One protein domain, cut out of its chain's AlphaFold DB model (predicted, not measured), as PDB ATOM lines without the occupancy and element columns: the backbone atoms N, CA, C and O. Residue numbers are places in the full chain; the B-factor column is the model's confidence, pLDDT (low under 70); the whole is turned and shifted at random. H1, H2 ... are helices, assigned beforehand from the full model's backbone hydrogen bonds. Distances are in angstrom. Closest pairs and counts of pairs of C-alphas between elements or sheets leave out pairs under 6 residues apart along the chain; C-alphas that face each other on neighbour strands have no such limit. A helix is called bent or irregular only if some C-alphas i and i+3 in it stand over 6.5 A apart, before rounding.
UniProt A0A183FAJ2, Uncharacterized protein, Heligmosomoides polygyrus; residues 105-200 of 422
ATOM      1  N   ARG A 105      30.367 -15.421 -12.822       60.88
ATOM      2  CA  ARG A 105      30.830 -14.740 -14.045       60.88
ATOM      3  C   ARG A 105      29.744 -14.637 -15.122       60.88
ATOM      4  O   ARG A 105      29.643 -13.617 -15.815       60.88
ATOM      5  N   GLY A 106      28.904 -15.668 -15.241       64.25
ATOM      6  CA  GLY A 106      27.723 -15.650 -16.110       64.25
ATOM      7  C   GLY A 106      26.700 -14.598 -15.673       64.25
ATOM      8  O   GLY A 106      26.158 -13.879 -16.514       64.25
ATOM      9  N   SER A 107      26.511 -14.449 -14.359       71.31
ATOM     10  CA  SER A 107      25.621 -13.447 -13.766       71.31
ATOM     11  C   SER A 107      26.089 -12.009 -14.039       71.31
ATOM     12  O   SER A 107      25.312 -11.187 -14.519       71.31
ATOM     13  N   GLN A 108      27.378 -11.706 -13.849       77.19
ATOM     14  CA  GLN A 108      27.922 -10.363 -14.120       77.19
ATOM     15  C   GLN A 108      27.804  -9.954 -15.595       77.19
ATOM     16  O   GLN A 108      27.439  -8.818 -15.903       77.19
ATOM     17  N   THR A 109      28.073 -10.884 -16.514       76.44
ATOM     18  CA  THR A 109      27.976 -10.622 -17.959       76.44
ATOM     19  C   THR A 109      26.529 -10.344 -18.373       76.44
ATOM     20  O   THR A 109      26.271  -9.403 -19.123       76.44
ATOM     21  N   ALA A 110      25.574 -11.116 -17.841       74.38
ATOM     22  CA  ALA A 110      24.151 -10.902 -18.088       74.38
ATOM     23  C   ALA A 110      23.677  -9.527 -17.580       74.38
ATOM     24  O   ALA A 110      22.958  -8.827 -18.291       74.38
ATOM     25  N   THR A 111      24.137  -9.102 -16.398       81.44
ATOM     26  CA  THR A 111      23.814  -7.781 -15.836       81.44
ATOM     27  C   THR A 111      24.366  -6.639 -16.694       81.44
ATOM     28  O   THR A 111      23.650  -5.680 -16.969       81.44
ATOM     29  N   MET A 112      25.605  -6.744 -17.190       83.69
ATOM     30  CA  MET A 112      26.177  -5.717 -18.072       83.69
ATOM     31  C   MET A 112      25.441  -5.602 -19.414       83.69
ATOM     32  O   MET A 112      25.220  -4.489 -19.896       83.69
ATOM     33  N   LEU A 113      25.038  -6.729 -20.012       82.25
ATOM     34  CA  LEU A 113      24.237  -6.729 -21.243       82.25
ATOM     35  C   LEU A 113      22.872  -6.078 -21.019       82.25
ATOM     36  O   LEU A 113      22.423  -5.290 -21.847       82.25
ATOM     37  N   PHE A 114      22.247  -6.354 -19.875       82.94
ATOM     38  CA  PHE A 114      20.974  -5.750 -19.506       82.94
ATOM     39  C   PHE A 114      21.081  -4.227 -19.341       82.94
ATOM     40  O   PHE A 114      20.269  -3.500 -19.909       82.94
ATOM     41  N   ILE A 115      22.120  -3.733 -18.658       86.19
ATOM     42  CA  ILE A 115      22.374  -2.289 -18.510       86.19
ATOM     43  C   ILE A 115      22.589  -1.628 -19.878       86.19
ATOM     44  O   ILE A 115      21.996  -0.590 -20.166       86.19
ATOM     45  N   ARG A 116      23.390  -2.239 -20.764       85.94
ATOM     46  CA  ARG A 116      23.594  -1.721 -22.130       85.94
ATOM     47  C   ARG A 116      22.292  -1.657 -22.921       85.94
ATOM     48  O   ARG A 116      22.047  -0.670 -23.608       85.94
ATOM     49  N   ALA A 117      21.458  -2.686 -22.811       84.25
ATOM     50  CA  ALA A 117      20.182  -2.727 -23.499       84.25
ATOM     51  C   ALA A 117      19.201  -1.671 -22.954       84.25
ATOM     52  O   ALA A 117      18.534  -1.005 -23.740       84.25
ATOM     53  N   GLN A 118      19.167  -1.444 -21.637       85.25
ATOM     54  CA  GLN A 118      18.384  -0.358 -21.035       85.25
ATOM     55  C   GLN A 118      18.847   1.025 -21.501       85.25
ATOM     56  O   GLN A 118      18.010   1.847 -21.866       85.25
ATOM     57  N   ASN A 119      20.159   1.262 -21.563       86.31
ATOM     58  CA  ASN A 119      20.703   2.515 -22.086       86.31
ATOM     59  C   ASN A 119      20.307   2.734 -23.553       86.31
ATOM     60  O   ASN A 119      19.991   3.852 -23.943       86.31
ATOM     61  N   LEU A 120      20.263   1.669 -24.359       85.31
ATOM     62  CA  LEU A 120      19.794   1.756 -25.744       85.31
ATOM     63  C   LEU A 120      18.299   2.060 -25.835       85.31
ATOM     64  O   LEU A 120      17.898   2.854 -26.678       85.31
ATOM     65  N   MET A 121      17.482   1.478 -24.956       83.25
ATOM     66  CA  MET A 121      16.048   1.773 -24.883       83.25
ATOM     67  C   MET A 121      15.732   3.181 -24.368       83.25
ATOM     68  O   MET A 121      14.616   3.650 -24.573       83.25
ATOM     69  N   ALA A 122      16.679   3.858 -23.709       85.75
ATOM     70  CA  ALA A 122      16.507   5.252 -23.305       85.75
ATOM     71  C   ALA A 122      16.457   6.209 -24.511       85.75
ATOM     72  O   ALA A 122      15.977   7.333 -24.382       85.75
ATOM     73  N   HIS A 123      16.929   5.771 -25.681       83.25
ATOM     74  CA  HIS A 123      16.772   6.509 -26.927       83.25
ATOM     75  C   HIS A 123      15.427   6.179 -27.590       83.25
ATOM     76  O   HIS A 123      15.066   5.014 -27.745       83.25
ATOM     77  N   ASP A 124      14.722   7.208 -28.072       84.06
ATOM     78  CA  ASP A 124      13.458   7.050 -28.815       84.06
ATOM     79  C   ASP A 124      13.605   6.200 -30.083       84.06
ATOM     80  O   ASP A 124      12.640   5.577 -30.537       84.06
ATOM     81  N   GLN A 125      14.801   6.214 -30.676       87.94
ATOM     82  CA  GLN A 125      15.173   5.422 -31.838       87.94
ATOM     83  C   GLN A 125      16.556   4.817 -31.620       87.94
ATOM     84  O   GLN A 125      17.504   5.512 -31.257       87.94
ATOM     85  N   VAL A 126      16.668   3.514 -31.855       90.00
ATOM     86  CA  VAL A 126      17.887   2.745 -31.638       90.00
ATOM     87  C   VAL A 126      18.639   2.614 -32.961       90.00
ATOM     88  O   VAL A 126      18.095   2.027 -33.905       90.00
ATOM     89  N   PRO A 127      19.888   3.104 -33.045       89.00
ATOM     90  CA  PRO A 127      20.726   2.911 -34.219       89.00
ATOM     91  C   PRO A 127      20.979   1.423 -34.476       89.00
ATOM     92  O   PRO A 127      21.310   0.666 -33.559       89.00
ATOM     93  N   LEU A 128      20.888   1.006 -35.741       85.88
ATOM     94  CA  LEU A 128      21.093  -0.393 -36.127       85.88
ATOM     95  C   LEU A 128      22.487  -0.905 -35.733       85.88
ATOM     96  O   LEU A 128      22.626  -2.051 -35.317       85.88
ATOM     97  N   GLN A 129      23.506  -0.048 -35.819       87.56
ATOM     98  CA  GLN A 129      24.875  -0.396 -35.441       87.56
ATOM     99  C   GLN A 129      24.972  -0.794 -33.964       87.56
ATOM    100  O   GLN A 129      25.550  -1.827 -33.636       87.56
ATOM    101  N   SER A 130      24.370  -0.006 -33.072       89.88
ATOM    102  CA  SER A 130      24.392  -0.276 -31.635       89.88
ATOM    103  C   SER A 130      23.574  -1.514 -31.274       89.88
ATOM    104  O   SER A 130      23.976  -2.283 -30.402       89.88
ATOM    105  N   LEU A 131      22.461  -1.753 -31.979       88.56
ATOM    106  CA  LEU A 131      21.714  -3.003 -31.853       88.56
ATOM    107  C   LEU A 131      22.554  -4.205 -32.303       88.56
ATOM    108  O   LEU A 131      22.589  -5.216 -31.606       88.56
ATOM    109  N   GLY A 132      23.241  -4.096 -33.441       86.94
ATOM    110  CA  GLY A 132      24.117  -5.144 -33.960       86.94
ATOM    111  C   GLY A 132      25.211  -5.512 -32.961       86.94
ATOM    112  O   GLY A 132      25.377  -6.685 -32.647       86.94
ATOM    113  N   GLN A 133      25.868  -4.513 -32.367       89.19
ATOM    114  CA  GLN A 133      26.873  -4.721 -31.318       89.19
ATOM    115  C   GLN A 133      26.288  -5.379 -30.059       89.19
ATOM    116  O   GLN A 133      26.933  -6.227 -29.442       89.19
ATOM    117  N   LEU A 134      25.062  -5.013 -29.666       88.50
ATOM    118  CA  LEU A 134      24.374  -5.640 -28.536       88.50
ATOM    119  C   LEU A 134      24.099  -7.125 -28.813       88.50
ATOM    120  O   LEU A 134      24.389  -7.970 -27.962       88.50
ATOM    121  N   ILE A 135      23.597  -7.438 -30.009       87.44
ATOM    122  CA  ILE A 135      23.328  -8.805 -30.466       87.44
ATOM    123  C   ILE A 135      24.625  -9.616 -30.527       87.44
ATOM    124  O   ILE A 135      24.688 -10.697 -29.952       87.44
ATOM    125  N   GLU A 136      25.677  -9.075 -31.141       87.06
ATOM    126  CA  GLU A 136      26.984  -9.727 -31.270       87.06
ATOM    127  C   GLU A 136      27.631 -10.002 -29.904       87.06
ATOM    128  O   GLU A 136      28.182 -11.077 -29.666       87.06
ATOM    129  N   SER A 137      27.513  -9.057 -28.966       85.25
ATOM    130  CA  SER A 137      28.035  -9.223 -27.603       85.25
ATOM    131  C   SER A 137      27.263 -10.256 -26.772       85.25
ATOM    132  O   SER A 137      27.768 -10.746 -25.756       85.25
ATOM    133  N   THR A 138      26.054 -10.620 -27.205       84.25
ATOM    134  CA  THR A 138      25.212 -11.604 -26.530       84.25
ATOM    135  C   THR A 138      25.454 -12.975 -27.142       84.25
ATOM    136  O   THR A 138      24.870 -13.345 -28.157       84.25
ATOM    137  N   LYS A 139      26.319 -13.766 -26.501       79.12
ATOM    138  CA  LYS A 139      26.538 -15.163 -26.899       79.12
ATOM    139  C   LYS A 139      25.209 -15.933 -26.898       79.12
ATOM    140  O   LYS A 139      24.383 -15.745 -26.001       79.12
ATOM    141  N   TYR A 140      25.034 -16.814 -27.885       74.31
ATOM    142  CA  TYR A 140      23.864 -17.685 -28.025       74.31
ATOM    143  C   TYR A 140      23.512 -18.393 -26.702       74.31
ATOM    144  O   TYR A 140      24.398 -18.848 -25.979       74.31
ATOM    145  N   GLY A 141      22.217 -18.491 -26.385       79.00
ATOM    146  CA  GLY A 141      21.716 -19.147 -25.172       79.00
ATOM    147  C   GLY A 141      20.514 -18.432 -24.551       79.00
ATOM    148  O   GLY A 141      19.893 -17.571 -25.169       79.00
ATOM    149  N   THR A 142      20.202 -18.756 -23.296       78.19
ATOM    150  CA  THR A 142      19.039 -18.212 -22.562       78.19
ATOM    151  C   THR A 142      19.067 -16.686 -22.411       78.19
ATOM    152  O   THR A 142      18.019 -16.046 -22.352       78.19
ATOM    153  N   ASN A 143      20.259 -16.081 -22.397       81.25
ATOM    154  CA  ASN A 143      20.419 -14.626 -22.365       81.25
ATOM    155  C   ASN A 143      19.999 -13.966 -23.684       81.25
ATOM    156  O   ASN A 143      19.433 -12.877 -23.656       81.25
ATOM    157  N   TYR A 144      20.229 -14.631 -24.819       83.44
ATOM    158  CA  TYR A 144      19.785 -14.153 -26.127       83.44
ATOM    159  C   TYR A 144      18.259 -14.202 -26.238       83.44
ATOM    160  O   TYR A 144      17.636 -13.218 -26.623       83.44
ATOM    161  N   GLU A 145      17.639 -15.310 -25.823       83.38
ATOM    162  CA  GLU A 145      16.174 -15.430 -25.818       83.38
ATOM    163  C   GLU A 145      15.518 -14.359 -24.943       83.38
ATOM    164  O   GLU A 145      14.544 -13.735 -25.368       83.38
ATOM    165  N   ARG A 146      16.078 -14.106 -23.753       84.12
ATOM    166  CA  ARG A 146      15.603 -13.049 -22.855       84.12
ATOM    167  C   ARG A 146      15.782 -11.661 -23.472       84.12
ATOM    168  O   ARG A 146      14.852 -10.864 -23.442       84.12
ATOM    169  N   LEU A 147      16.939 -11.385 -24.078       82.62
ATOM    170  CA  LEU A 147      17.208 -10.116 -24.762       82.62
ATOM    171  C   LEU A 147      16.186  -9.842 -25.875       82.62
ATOM    172  O   LEU A 147      15.622  -8.750 -25.943       82.62
ATOM    173  N   VAL A 148      15.928 -10.835 -26.729       84.12
ATOM    174  CA  VAL A 148      14.996 -10.706 -27.857       84.12
ATOM    175  C   VAL A 148      13.546 -10.604 -27.375       84.12
ATOM    176  O   VAL A 148      12.786  -9.784 -27.887       84.12
ATOM    177  N   SER A 149      13.154 -11.414 -26.391       83.69
ATOM    178  CA  SER A 149      11.753 -11.504 -25.953       83.69
ATOM    179  C   SER A 149      11.326 -10.331 -25.076       83.69
ATOM    180  O   SER A 149      10.230  -9.796 -25.266       83.69
ATOM    181  N   ASP A 150      12.183  -9.926 -24.138       84.25
ATOM    182  CA  ASP A 150      11.827  -8.942 -23.117       84.25
ATOM    183  C   ASP A 150      12.301  -7.544 -23.508       84.25
ATOM    184  O   ASP A 150      11.550  -6.576 -23.386       84.25
ATOM    185  N   THR A 151      13.527  -7.432 -24.024       80.75
ATOM    186  CA  THR A 151      14.159  -6.128 -24.241       80.75
ATOM    187  C   THR A 151      13.878  -5.566 -25.632       80.75
ATOM    188  O   THR A 151      13.511  -4.402 -25.770       80.75
ATOM    189  N   MET A 152      13.964  -6.387 -26.683       82.94
ATOM    190  CA  MET A 152      13.766  -5.904 -28.059       82.94
ATOM    191  C   MET A 152      12.303  -5.608 -28.413       82.94
ATOM    192  O   MET A 152      12.044  -4.847 -29.344       82.94
ATOM    193  N   LYS A 153      11.333  -6.129 -27.650       82.25
ATOM    194  CA  LYS A 153       9.890  -5.979 -27.916       82.25
ATOM    195  C   LYS A 153       9.399  -4.521 -27.911       82.25
ATOM    196  O   LYS A 153       8.380  -4.219 -28.533       82.25
ATOM    197  N   GLY A 154      10.108  -3.618 -27.232       80.94
ATOM    198  CA  GLY A 154       9.792  -2.185 -27.173       80.94
ATOM    199  C   GLY A 154      10.690  -1.294 -28.032       80.94
ATOM    200  O   GLY A 154      10.400  -0.107 -28.182       80.94
ATOM    201  N   MET A 155      11.764  -1.838 -28.606       86.19
ATOM    202  CA  MET A 155      12.773  -1.039 -29.296       86.19
ATOM    203  C   MET A 155      12.231  -0.528 -30.631       86.19
ATOM    204  O   MET A 155      11.700  -1.281 -31.452       86.19
ATOM    205  N   ARG A 156      12.366   0.777 -30.864       87.06
ATOM    206  CA  ARG A 156      12.071   1.395 -32.158       87.06
ATOM    207  C   ARG A 156      13.394   1.567 -32.881       87.06
ATOM    208  O   ARG A 156      14.269   2.251 -32.374       87.06
ATOM    209  N   LEU A 157      13.562   0.925 -34.028       88.81
ATOM    210  CA  LEU A 157      14.785   1.071 -34.813       88.81
ATOM    211  C   LEU A 157      14.800   2.423 -35.525       88.81
ATOM    212  O   LEU A 157      13.759   2.883 -35.999       88.81
ATOM    213  N   ASP A 158      15.980   3.029 -35.623       89.56
ATOM    214  CA  ASP A 158      16.204   4.197 -36.472       89.56
ATOM    215  C   ASP A 158      16.154   3.784 -37.951       89.56
ATOM    216  O   ASP A 158      17.150   3.443 -38.595       89.56
ATOM    217  N   VAL A 159      14.938   3.798 -38.495       88.50
ATOM    218  CA  VAL A 159      14.675   3.542 -39.914       88.50
ATOM    219  C   VAL A 159      15.270   4.650 -40.787       88.50
ATOM    220  O   VAL A 159      15.598   4.399 -41.948       88.50
ATOM    221  N   HIS A 160      15.408   5.875 -40.271       89.19
ATOM    222  CA  HIS A 160      15.929   6.993 -41.050       89.19
ATOM    223  C   HIS A 160      17.421   6.809 -41.338       89.19
ATOM    224  O   HIS A 160      17.823   6.879 -42.502       89.19
ATOM    225  N   GLY A 161      18.218   6.495 -40.313       87.25
ATOM    226  CA  GLY A 161      19.635   6.164 -40.467       87.25
ATOM    227  C   GLY A 161      19.850   4.990 -41.424       87.25
ATOM    228  O   GLY A 161      20.711   5.046 -42.302       87.25
ATOM    229  N   LEU A 162      18.994   3.966 -41.354       85.06
ATOM    230  CA  LEU A 162      19.068   2.822 -42.263       85.06
ATOM    231  C   LEU A 162      18.768   3.197 -43.723       85.06
ATOM    232  O   LEU A 162      19.504   2.808 -44.629       85.06
ATOM    233  N   LYS A 163      17.735   4.014 -43.959       88.12
ATOM    234  CA  LYS A 163      17.434   4.550 -45.297       88.12
ATOM    235  C   LYS A 163      18.559   5.434 -45.824       88.12
ATOM    236  O   LYS A 163      18.796   5.452 -47.026       88.12
ATOM    237  N   GLN A 164      19.254   6.171 -44.959       91.06
ATOM    238  CA  GLN A 164      20.413   6.964 -45.363       91.06
ATOM    239  C   GLN A 164      21.564   6.067 -45.831       91.06
ATOM    240  O   GLN A 164      22.136   6.344 -46.880       91.06
ATOM    241  N   ILE A 165      21.848   4.966 -45.128       87.88
ATOM    242  CA  ILE A 165      22.839   3.967 -45.564       87.88
ATOM    243  C   ILE A 165      22.432   3.358 -46.910       87.88
ATOM    244  O   ILE A 165      23.250   3.297 -47.822       87.88
ATOM    245  N   GLN A 166      21.162   2.975 -47.068       88.44
ATOM    246  CA  GLN A 166      20.641   2.424 -48.322       88.44
ATOM    247  C   GLN A 166      20.780   3.419 -49.488       88.44
ATOM    248  O   GLN A 166      21.211   3.035 -50.571       88.44
ATOM    249  N   ARG A 167      20.497   4.710 -49.257       91.44
ATOM    250  CA  ARG A 167      20.725   5.775 -50.250       91.44
ATOM    251  C   ARG A 167      22.205   5.940 -50.592       91.44
ATOM    252  O   ARG A 167      22.545   6.109 -51.759       91.44
ATOM    253  N   SER A 168      23.089   5.885 -49.597       92.19
ATOM    254  CA  SER A 168      24.536   5.933 -49.831       92.19
ATOM    255  C   SER A 168      25.003   4.746 -50.673       92.19
ATOM    256  O   SER A 168      25.800   4.939 -51.584       92.19
ATOM    257  N   LEU A 169      24.463   3.547 -50.426       89.62
ATOM    258  CA  LEU A 169      24.752   2.347 -51.215       89.62
ATOM    259  C   LEU A 169      24.225   2.456 -52.649       89.62
ATOM    260  O   LEU A 169      24.946   2.111 -53.578       89.62
ATOM    261  N   SER A 170      23.013   2.983 -52.853       89.44
ATOM    262  CA  SER A 170      22.460   3.183 -54.202       89.44
ATOM    263  C   SER A 170      23.196   4.255 -55.007       89.44
ATOM    264  O   SER A 170      23.158   4.230 -56.232       89.44
ATOM    265  N   ASN A 171      23.856   5.195 -54.323       94.31
ATOM    266  CA  ASN A 171      24.654   6.244 -54.954       94.31
ATOM    267  C   ASN A 171      26.096   5.805 -55.250       94.31
ATOM    268  O   ASN A 171      26.833   6.560 -55.886       94.31
ATOM    269  N   LEU A 172      26.527   4.621 -54.792       92.06
ATOM    270  CA  LEU A 172      27.833   4.086 -55.163       92.06
ATOM    271  C   LEU A 172      27.855   3.825 -56.670       92.06
ATOM    272  O   LEU A 172      27.001   3.121 -57.210       92.06
ATOM    273  N   GLY A 173      28.861   4.376 -57.348       92.50
ATOM    274  CA  GLY A 173      29.114   4.053 -58.747       92.50
ATOM    275  C   GLY A 173      29.354   2.553 -58.924       92.50
ATOM    276  O   GLY A 173      29.894   1.878 -58.044       92.50
ATOM    277  N   THR A 174      28.971   2.013 -60.077       92.06
ATOM    278  CA  THR A 174      29.259   0.617 -60.414       92.06
ATOM    279  C   THR A 174      30.766   0.409 -60.543       92.06
ATOM    280  O   THR A 174      31.386   0.940 -61.462       92.06
ATOM    281  N   SER A 175      31.347  -0.375 -59.632       94.56
ATOM    282  CA  SER A 175      32.754  -0.780 -59.715       94.56
ATOM    283  C   SER A 175      32.998  -1.695 -60.920       94.56
ATOM    284  O   SER A 175      32.141  -2.507 -61.274       94.56
ATOM    285  N   SER A 176      34.179  -1.592 -61.534       94.75
ATOM    286  CA  SER A 176      34.651  -2.538 -62.553       94.75
ATOM    287  C   SER A 176      35.013  -3.904 -61.956       94.75
ATOM    288  O   SER A 176      34.920  -4.920 -62.643       94.75
ATOM    289  N   ASP A 177      35.359  -3.943 -60.670       96.56
ATOM    290  CA  ASP A 177      35.693  -5.167 -59.946       96.56
ATOM    291  C   ASP A 177      34.425  -5.994 -59.661       96.56
ATOM    292  O   ASP A 177      33.446  -5.510 -59.078       96.56
ATOM    293  N   SER A 178      34.422  -7.259 -60.089       93.81
ATOM    294  CA  SER A 178      33.327  -8.200 -59.834       93.81
ATOM    295  C   SER A 178      33.107  -8.462 -58.346       93.81
ATOM    296  O   SER A 178      31.957  -8.511 -57.920       93.81
ATOM    297  N   VAL A 179      34.174  -8.554 -57.549       95.31
ATOM    298  CA  VAL A 179      34.091  -8.796 -56.102       95.31
ATOM    299  C   VAL A 179      33.416  -7.616 -55.412       95.31
ATOM    300  O   VAL A 179      32.528  -7.805 -54.582       95.31
ATOM    301  N   VAL A 180      33.775  -6.389 -55.797       94.38
ATOM    302  CA  VAL A 180      33.148  -5.178 -55.248       94.38
ATOM    303  C   VAL A 180      31.670  -5.104 -55.640       94.38
ATOM    304  O   VAL A 180      30.837  -4.775 -54.798       94.38
ATOM    305  N   ARG A 181      31.311  -5.453 -56.883       93.56
ATOM    306  CA  ARG A 181      29.901  -5.501 -57.312       93.56
ATOM    307  C   ARG A 181      29.089  -6.532 -56.530       93.56
ATOM    308  O   ARG A 181      27.973  -6.223 -56.114       93.56
ATOM    309  N   ASP A 182      29.632  -7.724 -56.313       92.69
ATOM    310  CA  ASP A 182      28.940  -8.772 -55.561       92.69
ATOM    311  C   ASP A 182      28.817  -8.419 -54.076       92.69
ATOM    312  O   ASP A 182      27.751  -8.609 -53.487       92.69
ATOM    313  N   LEU A 183      29.838  -7.791 -53.487       93.19
ATOM    314  CA  LEU A 183      29.756  -7.263 -52.128       93.19
ATOM    315  C   LEU A 183      28.662  -6.194 -52.002       93.19
ATOM    316  O   LEU A 183      27.834  -6.271 -51.096       93.19
ATOM    317  N   VAL A 184      28.602  -5.231 -52.930       93.44
ATOM    318  CA  VAL A 184      27.547  -4.200 -52.942       93.44
ATOM    319  C   VAL A 184      26.163  -4.837 -53.064       93.44
ATOM    320  O   VAL A 184      25.248  -4.429 -52.348       93.44
ATOM    321  N   ARG A 185      25.996  -5.872 -53.899       89.50
ATOM    322  CA  ARG A 185      24.729  -6.619 -54.002       89.50
ATOM    323  C   ARG A 185      24.337  -7.276 -52.682       89.50
ATOM    324  O   ARG A 185      23.188  -7.139 -52.271       89.50
ATOM    325  N   ILE A 186      25.270  -7.949 -52.006       92.50
ATOM    326  CA  ILE A 186      25.012  -8.609 -50.716       92.50
ATOM    327  C   ILE A 186      24.620  -7.579 -49.654       92.50
ATOM    328  O   ILE A 186      23.628  -7.771 -48.952       92.50
ATOM    329  N   VAL A 187      25.359  -6.473 -49.554       91.31
ATOM    330  CA  VAL A 187      25.087  -5.420 -48.565       91.31
ATOM    331  C   VAL A 187      23.754  -4.723 -48.855       91.31
ATOM    332  O   VAL A 187      22.996  -4.455 -47.928       91.31
ATOM    333  N   THR A 188      23.423  -4.490 -50.129       88.94
ATOM    334  CA  THR A 188      22.124  -3.922 -50.530       88.94
ATOM    335  C   THR A 188      20.984  -4.865 -50.158       88.94
ATOM    336  O   THR A 188      20.040  -4.446 -49.494       88.94
ATOM    337  N   PHE A 189      21.113  -6.155 -50.480       88.00
ATOM    338  CA  PHE A 189      20.126  -7.170 -50.114       88.00
ATOM    339  C   PHE A 189      19.919  -7.258 -48.594       88.00
ATOM    340  O   PHE A 189      18.787  -7.279 -48.117       88.00
ATOM    341  N   GLN A 190      21.002  -7.265 -47.811       88.38
ATOM    342  CA  GLN A 190      20.917  -7.239 -46.349       88.38
ATOM    343  C   GLN A 190      20.235  -5.962 -45.846       88.38
ATOM    344  O   GLN A 190      19.380  -6.036 -44.964       88.38
ATOM    345  N   GLY A 191      20.569  -4.805 -46.425       86.31
ATOM    346  CA  GLY A 191      19.922  -3.530 -46.129       86.31
ATOM    347  C   GLY A 191      18.413  -3.583 -46.364       86.31
ATOM    348  O   GLY A 191      17.649  -3.240 -45.465       86.31
ATOM    349  N   ASP A 192      17.982  -4.090 -47.517       83.88
ATOM    350  CA  ASP A 192      16.567  -4.212 -47.881       83.88
ATOM    351  C   ASP A 192      15.806  -5.144 -46.933       83.88
ATOM    352  O   ASP A 192      14.709  -4.811 -46.481       83.88
ATOM    353  N   VAL A 193      16.402  -6.284 -46.566       84.44
ATOM    354  CA  VAL A 193      15.821  -7.216 -45.589       84.44
ATOM    355  C   VAL A 193      15.662  -6.540 -44.230       84.44
ATOM    356  O   VAL A 193      14.585  -6.604 -43.637       84.44
ATOM    357  N   VAL A 194      16.692  -5.846 -43.736       84.31
ATOM    358  CA  VAL A 194      16.617  -5.160 -42.440       84.31
ATOM    359  C   VAL A 194      15.601  -4.015 -42.482       84.31
ATOM    360  O   VAL A 194      14.829  -3.865 -41.536       84.31
ATOM    361  N   VAL A 195      15.530  -3.246 -43.575       84.06
ATOM    362  CA  VAL A 195      14.507  -2.203 -43.757       84.06
ATOM    363  C   VAL A 195      13.119  -2.821 -43.778       84.06
ATOM    364  O   VAL A 195      12.236  -2.313 -43.093       84.06
ATOM    365  N   GLY A 196      12.901  -3.908 -44.517       81.81
ATOM    366  CA  GLY A 196      11.606  -4.583 -44.590       81.81
ATOM    367  C   GLY A 196      11.172  -5.148 -43.239       81.81
ATOM    368  O   GLY A 196      10.013  -5.028 -42.855       81.81
ATOM    369  N   ILE A 197      12.119  -5.668 -42.463       80.25
ATOM    370  CA  ILE A 197      11.884  -6.144 -41.102       80.25
ATOM    371  C   ILE A 197      11.574  -4.983 -40.137       80.25
ATOM    372  O   ILE A 197      10.678  -5.094 -39.301       80.25
ATOM    373  N   ALA A 198      12.301  -3.867 -40.245       77.00
ATOM    374  CA  ALA A 198      12.154  -2.708 -39.365       77.00
ATOM    375  C   ALA A 198      10.925  -1.844 -39.693       77.00
ATOM    376  O   ALA A 198      10.349  -1.226 -38.798       77.00
ATOM    377  N   THR A 199      10.541  -1.777 -40.970       74.00
ATOM    378  CA  THR A 199       9.366  -1.031 -41.453       74.00
ATOM    379  C   THR A 199       8.108  -1.886 -41.519       74.00
ATOM    380  O   THR A 199       7.005  -1.340 -41.470       74.00
ATOM    381  N   GLY A 200       8.260  -3.211 -41.578       68.38
ATOM    382  CA  GLY A 200       7.169  -4.153 -41.400       68.38
ATOM    383  C   GLY A 200       6.474  -3.944 -40.050       68.38
ATOM    384  O   GLY A 200       7.067  -3.382 -39.123       68.38
TER     385      GLY A 200
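Overview. This is residues 105 to 200 of the 422 residues of an uncharacterized protein of Heligmosomoides polygyrus (UniProt A0A183FAJ2). Two helical lobes stand end to end in an elongated, loosely built model: H1, H2 and H3 side by side in a triangle make one, and the hairpin of H4 and H5 makes the other. Residues 155 to 158 link the lobes, and H2 comes close to H4 between them. The printed part has 96 residues with five named helices, H1 to H5 in order, and no named strand; the class is all helix. The whole is loose, with a radius of gyration of the C-alphas of 16.2 A and spans of 51 by 27 by 19 A.

Along the chain. H1, residues 105 to 121, begins with C-alpha 105 at (30.830, -14.740, -14.045) and is 24.7 A long. H2 is residues 128 to 137, and H3 is residues 142 to 154, 19.1 A long. H3 is only just irregular: C-alphas 151 and 154 are 6.6 A apart. H4 is residues 159 to 170. H5, residues 178 to 199, is 31.0 A long and ends with C-alpha 199 at (9.366, -1.031, -41.453).

Arrangement. H1 and H2 form a helical hairpin at a shallow tilt of 8 degrees; H1 touches H2 with residues 113 to 120 alone, and the closest C-alphas, of Ala 117 and Leu 134, are 7.2 A apart. H1 touches H3 at a shallow tilt of 14 degrees, the same way, closest at the C-alphas of Ala 110 and Asn 143, 6.8 A. H2 and H3 are close but not clearly touching, as are H2 and H4. H4 and H5 form a helical hairpin at a shallow tilt of 22 degrees, closest at the C-alphas of Gln 166 and Gly 191, 6.4 A. H3 and H4 are apart. Every O i to N i+4 pair is within hydrogen-bond range in H1, H2, H4 and H5, and 6 of 9 are in H3.

Size, cuts and confidence. The two C-alphas farthest apart, of Ser 107 and Ser 176, are 50.8 A apart. The printed part has no cut and no long link. The mean pLDDT of the printed part is 85.5; residues 105 to 106 and residue 200 are under 70.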